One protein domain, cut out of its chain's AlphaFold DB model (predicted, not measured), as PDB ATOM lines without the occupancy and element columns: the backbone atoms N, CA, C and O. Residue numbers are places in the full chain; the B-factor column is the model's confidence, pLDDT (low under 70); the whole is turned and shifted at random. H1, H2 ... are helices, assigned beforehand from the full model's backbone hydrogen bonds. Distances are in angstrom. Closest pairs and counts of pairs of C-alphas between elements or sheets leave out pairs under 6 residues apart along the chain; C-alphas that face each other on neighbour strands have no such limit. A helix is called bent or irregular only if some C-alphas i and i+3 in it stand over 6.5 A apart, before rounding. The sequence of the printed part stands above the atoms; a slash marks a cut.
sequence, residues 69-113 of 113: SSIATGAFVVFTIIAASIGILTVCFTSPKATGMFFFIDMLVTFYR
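Overview. This is residues 69 to 113 of the 113 residues of a protein of Rotaria sordida (UniProt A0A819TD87). Two helices meet near their ends and make an L, with the longer arm H1 and the shorter arm H2 joined at the corner by a single residue. The two arms lie nearly in one flat layer, and away from the corner they spread from each other with no core between them. The printed part has 45 residues with two named helices, H1 then H2, and no named strand; its class is all helix. The whole is extended, with a radius of gyration of the C-alphas of 15.3 A and spans of 43 by 30 by 6 A.

Along the chain. Find C-alpha 69 at (11.829, -14.817, -40.253), where H1 begins; H1 holds residues 69 to 94, measures 36.9 A from first to last C-alpha, and ends at C-alpha 94 at (-14.975, -37.236, -52.188). Pass Ser 95 and look at C-alpha 96 at (-16.350, -43.266, -49.739), where H2 begins. H2 holds residues 96 to 112 and measures 25.2 A from first to last C-alpha. Neither helix is bent.

Arrangement. Look at Cys 92 and Thr 99, whose C-alphas are the closest of the two helices, 5.3 A apart. H1 and H2 touch only at the corner by their tight link, and only just, with 3 pairs of C-alphas within 8 A. H1 touches with residues 91 to 92 alone, H2 with residues 98 to 99 alone. Their lines stand at 72 degrees, only just about perpendicular, and their centres are 22.8 A apart. In H1 every O i to N i+4 pair is within hydrogen-bond range; in H2 it is 11 of 13.

Size, cuts and confidence. The C-alphas of Ser 69 and Phe 111 are the two farthest apart, at 44.2 A. Residues 69 to 87 of H1 stand free, and so do residues 93 to 98, of which 96 to 98 belong to H2, and residues 103 to 113, of which 103 to 112 belong to H2. The printed part has no cut and ends at Arg 113, the chain's last residue. The mean pLDDT of the printed part is 82.5; look for values under 70 at residues 69 to 72, 96 and 98.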
ATOM      1  N   SER A  69      11.606 -13.523 -39.600       57.16
ATOM      2  CA  SER A  69      11.829 -14.817 -40.253       57.16
ATOM      3  C   SER A  69      11.264 -15.975 -39.424       57.16
ATOM      4  O   SER A  69      10.574 -16.822 -39.980       57.16
ATOM      5  N   SER A  70      11.438 -15.961 -38.097       61.44
ATOM      6  CA  SER A  70      10.892 -17.010 -37.223       61.44
ATOM      7  C   SER A  70       9.359 -17.062 -37.224       61.44
ATOM      8  O   SER A  70       8.782 -18.149 -37.217       61.44
ATOM      9  N   ILE A  71       8.688 -15.905 -37.246       68.75
ATOM     10  CA  ILE A  71       7.217 -15.839 -37.297       68.75
ATOM     11  C   ILE A  71       6.706 -16.343 -38.652       68.75
ATOM     12  O   ILE A  71       5.749 -17.114 -38.700       68.75
ATOM     13  N   ALA A  72       7.362 -15.950 -39.748       69.88
ATOM     14  CA  ALA A  72       6.993 -16.387 -41.091       69.88
ATOM     15  C   ALA A  72       7.134 -17.909 -41.258       69.88
ATOM     16  O   ALA A  72       6.237 -18.555 -41.800       69.88
ATOM     17  N   THR A  73       8.214 -18.500 -40.735       80.81
ATOM     18  CA  THR A  73       8.404 -19.956 -40.752       80.81
ATOM     19  C   THR A  73       7.346 -20.669 -39.913       80.81
ATOM     20  O   THR A  73       6.766 -21.648 -40.378       80.81
ATOM     21  N   GLY A  74       7.032 -20.165 -38.713       84.19
ATOM     22  CA  GLY A  74       5.977 -20.735 -37.871       84.19
ATOM     23  C   GLY A  74       4.605 -20.720 -38.553       84.19
ATOM     24  O   GLY A  74       3.920 -21.741 -38.589       84.19
ATOM     25  N   ALA A  75       4.234 -19.595 -39.168       86.94
ATOM     26  CA  ALA A  75       2.978 -19.474 -39.905       86.94
ATOM     27  C   ALA A  75       2.913 -20.450 -41.088       86.94
ATOM     28  O   ALA A  75       1.902 -21.126 -41.265       86.94
ATOM     29  N   PHE A  76       3.995 -20.582 -41.863       86.94
ATOM     30  CA  PHE A  76       4.052 -21.510 -42.995       86.94
ATOM     31  C   PHE A  76       3.813 -22.965 -42.568       86.94
ATOM     32  O   PHE A  76       3.058 -23.687 -43.219       86.94
ATOM     33  N   VAL A  77       4.395 -23.385 -41.441       92.12
ATOM     34  CA  VAL A  77       4.185 -24.734 -40.891       92.12
ATOM     35  C   VAL A  77       2.721 -24.938 -40.505       92.12
ATOM     36  O   VAL A  77       2.118 -25.935 -40.898       92.12
ATOM     37  N   VAL A  78       2.115 -23.973 -39.806       93.94
ATOM     38  CA  VAL A  78       0.701 -24.043 -39.403       93.94
ATOM     39  C   VAL A  78      -0.224 -24.105 -40.623       93.94
ATOM     40  O   VAL A  78      -1.087 -24.979 -40.685       93.94
ATOM     41  N   PHE A  79      -0.015 -23.249 -41.628       93.19
ATOM     42  CA  PHE A  79      -0.791 -23.283 -42.874       93.19
ATOM     43  C   PHE A  79      -0.655 -24.618 -43.604       93.19
ATOM     44  O   PHE A  79      -1.650 -25.146 -44.096       93.19
ATOM     45  N   THR A  80       0.548 -25.194 -43.628       93.12
ATOM     46  CA  THR A  80       0.795 -26.499 -44.254       93.12
ATOM     47  C   THR A  80       0.031 -27.617 -43.541       93.12
ATOM     48  O   THR A  80      -0.614 -28.434 -44.197       93.12
ATOM     49  N   ILE A  81       0.036 -27.631 -42.204       95.50
ATOM     50  CA  ILE A  81      -0.696 -28.626 -41.400       95.50
ATOM     51  C   ILE A  81      -2.208 -28.506 -41.623       95.50
ATOM     52  O   ILE A  81      -2.892 -29.515 -41.815       95.50
ATOM     53  N   ILE A  82      -2.736 -27.280 -41.634       96.25
ATOM     54  CA  ILE A  82      -4.160 -27.023 -41.881       96.25
ATOM     55  C   ILE A  82      -4.544 -27.474 -43.294       96.25
ATOM     56  O   ILE A  82      -5.526 -28.196 -43.456       96.25
ATOM     57  N   ALA A  83      -3.754 -27.112 -44.308       92.69
ATOM     58  CA  ALA A  83      -4.000 -27.509 -45.691       92.69
ATOM     59  C   ALA A  83      -3.981 -29.036 -45.865       92.69
ATOM     60  O   ALA A  83      -4.870 -29.587 -46.513       92.69
ATOM     61  N   ALA A  84      -3.025 -29.731 -45.240       89.69
ATOM     62  CA  ALA A  84      -2.972 -31.192 -45.244       89.69
ATOM     63  C   ALA A  84      -4.208 -31.809 -44.570       89.69
ATOM     64  O   ALA A  84      -4.815 -32.728 -45.116       89.69
ATOM     65  N   SER A  85      -4.627 -31.263 -43.425       93.94
ATOM     66  CA  SER A  85      -5.814 -31.728 -42.695       93.94
ATOM     67  C   SER A  85      -7.088 -31.579 -43.536       93.94
ATOM     68  O   SER A  85      -7.863 -32.525 -43.661       93.94
ATOM     69  N   ILE A  86      -7.276 -30.421 -44.181       94.12
ATOM     70  CA  ILE A  86      -8.409 -30.167 -45.086       94.12
ATOM     71  C   ILE A  86      -8.348 -31.089 -46.308       94.12
ATOM     72  O   ILE A  86      -9.378 -31.622 -46.721       94.12
ATOM     73  N   GLY A  87      -7.160 -31.309 -46.878       87.75
ATOM     74  CA  GLY A  87      -6.967 -32.214 -48.009       87.75
ATOM     75  C   GLY A  87      -7.385 -33.645 -47.678       87.75
ATOM     76  O   GLY A  87      -8.164 -34.238 -48.421       87.75
ATOM     77  N   ILE A  88      -6.953 -34.169 -46.529       87.38
ATOM     78  CA  ILE A  88      -7.337 -35.506 -46.052       87.38
ATOM     79  C   ILE A  88      -8.855 -35.591 -45.865       87.38
ATOM     80  O   ILE A  88      -9.480 -36.508 -46.391       87.38
ATOM     81  N   LEU A  89      -9.464 -34.610 -45.189       85.44
ATOM     82  CA  LEU A  89     -10.918 -34.564 -45.013       85.44
ATOM     83  C   LEU A  89     -11.646 -34.546 -46.364       85.44
ATOM     84  O   LEU A  89     -12.593 -35.299 -46.569       85.44
ATOM     85  N   THR A  90     -11.172 -33.741 -47.314       86.44
ATOM     86  CA  THR A  90     -11.760 -33.643 -48.657       86.44
ATOM     87  C   THR A  90     -11.666 -34.970 -49.408       86.44
ATOM     88  O   THR A  90     -12.642 -35.388 -50.027       86.44
ATOM     89  N   VAL A  91     -10.537 -35.681 -49.326       80.75
ATOM     90  CA  VAL A  91     -10.375 -37.024 -49.914       80.75
ATOM     91  C   VAL A  91     -11.313 -38.040 -49.253       80.75
ATOM     92  O   VAL A  91     -11.936 -38.841 -49.952       80.75
ATOM     93  N   CYS A  92     -11.497 -37.964 -47.932       74.56
ATOM     94  CA  CYS A  92     -12.459 -38.804 -47.215       74.56
ATOM     95  C   CYS A  92     -13.911 -38.565 -47.670       74.56
ATOM     96  O   CYS A  92     -14.677 -39.520 -47.797       74.56
ATOM     97  N   PHE A  93     -14.302 -37.315 -47.947       73.19
ATOM     98  CA  PHE A  93     -15.663 -36.992 -48.406       73.19
ATOM     99  C   PHE A  93     -15.884 -37.249 -49.900       73.19
ATOM    100  O   PHE A  93     -16.982 -37.626 -50.304       73.19
ATOM    101  N   THR A  94     -14.859 -37.066 -50.731       80.12
ATOM    102  CA  THR A  94     -14.975 -37.236 -52.188       80.12
ATOM    103  C   THR A  94     -14.875 -38.691 -52.636       80.12
ATOM    104  O   THR A  94     -15.258 -39.010 -53.759       80.12
ATOM    105  N   SER A  95     -14.391 -39.601 -51.788       70.38
ATOM    106  CA  SER A  95     -14.287 -41.023 -52.117       70.38
ATOM    107  C   SER A  95     -14.665 -41.903 -50.924       70.38
ATOM    108  O   SER A  95     -13.784 -42.309 -50.167       70.38
ATOM    109  N   PRO A  96     -15.940 -42.324 -50.790       69.00
ATOM    110  CA  PRO A  96     -16.350 -43.266 -49.739       69.00
ATOM    111  C   PRO A  96     -15.570 -44.594 -49.787       69.00
ATOM    112  O   PRO A  96     -15.436 -45.284 -48.779       69.00
ATOM    113  N   LYS A  97     -14.983 -44.929 -50.943       76.06
ATOM    114  CA  LYS A  97     -14.094 -46.083 -51.119       76.06
ATOM    115  C   LYS A  97     -12.714 -45.899 -50.460       76.06
ATOM    116  O   LYS A  97     -12.131 -46.883 -50.017       76.06
ATOM    117  N   ALA A  98     -12.207 -44.666 -50.360       68.25
ATOM    118  CA  ALA A  98     -10.912 -44.356 -49.747       68.25
ATOM    119  C   ALA A  98     -10.980 -44.372 -48.210       68.25
ATOM    120  O   ALA A  98     -10.062 -44.870 -47.560       68.25
ATOM    121  N   THR A  99     -12.098 -43.928 -47.627       77.50
ATOM    122  CA  THR A  99     -12.341 -43.978 -46.174       77.50
ATOM    123  C   THR A  99     -12.269 -45.409 -45.631       77.50
ATOM    124  O   THR A  99     -11.699 -45.642 -44.566       77.50
ATOM    125  N   GLY A 100     -12.761 -46.387 -46.401       76.38
ATOM    126  CA  GLY A 100     -12.658 -47.805 -46.045       76.38
ATOM    127  C   GLY A 100     -11.217 -48.328 -45.995       76.38
ATOM    128  O   GLY A 100     -10.894 -49.130 -45.123       76.38
ATOM    129  N   MET A 101     -10.331 -47.845 -46.876       82.44
ATOM    130  CA  MET A 101      -8.914 -48.233 -46.860       82.44
ATOM    131  C   MET A 101      -8.174 -47.666 -45.642       82.44
ATOM    132  O   MET A 101      -7.389 -48.388 -45.033       82.44
ATOM    133  N   PHE A 102      -8.447 -46.418 -45.244       74.44
ATOM    134  CA  PHE A 102      -7.819 -45.821 -44.056       74.44
ATOM    135  C   PHE A 102      -8.235 -46.517 -42.756       74.44
ATOM    136  O   PHE A 102      -7.372 -46.842 -41.944       74.44
ATOM    137  N   PHE A 103      -9.527 -46.811 -42.584       76.00
ATOM    138  CA  PHE A 103     -10.014 -47.538 -41.407       76.00
ATOM    139  C   PHE A 103      -9.450 -48.964 -41.335       76.00
ATOM    140  O   PHE A 103      -9.093 -49.443 -40.262       76.00
ATOM    141  N   PHE A 104      -9.310 -49.636 -42.483       74.25
ATOM    142  CA  PHE A 104      -8.707 -50.966 -42.543       74.25
ATOM    143  C   PHE A 104      -7.237 -50.960 -42.102       74.25
ATOM    144  O   PHE A 104      -6.830 -51.837 -41.347       74.25
ATOM    145  N   ILE A 105      -6.453 -49.967 -42.536       84.75
ATOM    146  CA  ILE A 105      -5.041 -49.834 -42.145       84.75
ATOM    147  C   ILE A 105      -4.914 -49.544 -40.644       84.75
ATOM    148  O   ILE A 105      -4.100 -50.183 -39.981       84.75
ATOM    149  N   ASP A 106      -5.727 -48.635 -40.100       84.81
ATOM    150  CA  ASP A 106      -5.742 -48.314 -38.665       84.81
ATOM    151  C   ASP A 106      -6.093 -49.540 -37.803       84.81
ATOM    152  O   ASP A 106      -5.400 -49.854 -36.829       84.81
ATOM    153  N   MET A 107      -7.100 -50.311 -38.226       83.12
ATOM    154  CA  MET A 107      -7.484 -51.539 -37.535       83.12
ATOM    155  C   MET A 107      -6.385 -52.610 -37.612       83.12
ATOM    156  O   MET A 107      -6.120 -53.288 -36.620       83.12
ATOM    157  N   LEU A 108      -5.704 -52.739 -38.760       94.38
ATOM    158  CA  LEU A 108      -4.562 -53.642 -38.916       94.38
ATOM    159  C   LEU A 108      -3.433 -53.263 -37.954       94.38
ATOM    160  O   LEU A 108      -2.953 -54.108 -37.208       94.38
ATOM    161  N   VAL A 109      -3.021 -51.992 -37.948       92.75
ATOM    162  CA  VAL A 109      -1.936 -51.500 -37.085       92.75
ATOM    163  C   VAL A 109      -2.270 -51.711 -35.610       92.75
ATOM    164  O   VAL A 109      -1.393 -52.108 -34.847       92.75
ATOM    165  N   THR A 110      -3.531 -51.500 -35.226       92.31
ATOM    166  CA  THR A 110      -4.019 -51.764 -33.867       92.31
ATOM    167  C   THR A 110      -3.949 -53.245 -33.505       92.31
ATOM    168  O   THR A 110      -3.623 -53.568 -32.375       92.31
ATOM    169  N   PHE A 111      -4.226 -54.153 -34.443       87.94
ATOM    170  CA  PHE A 111      -4.164 -55.597 -34.199       87.94
ATOM    171  C   PHE A 111      -2.728 -56.143 -34.135       87.94
ATOM    172  O   PHE A 111      -2.465 -57.127 -33.452       87.94
ATOM    173  N   TYR A 112      -1.800 -55.531 -34.874       89.75
ATOM    174  CA  TYR A 112      -0.385 -55.923 -34.891       89.75
ATOM    175  C   TYR A 112       0.426 -55.375 -33.709       89.75
ATOM    176  O   TYR A 112       1.592 -55.747 -33.561       89.75
ATOM    177  N   ARG A 113      -0.155 -54.487 -32.899       70.31
ATOM    178  CA  ARG A 113       0.423 -54.018 -31.638       70.31
ATOM    179  C   ARG A 113      -0.208 -54.725 -30.454       70.31
ATOM    180  O   ARG A 113       0.571 -55.053 -29.534       70.31
TER     181      ARG A 113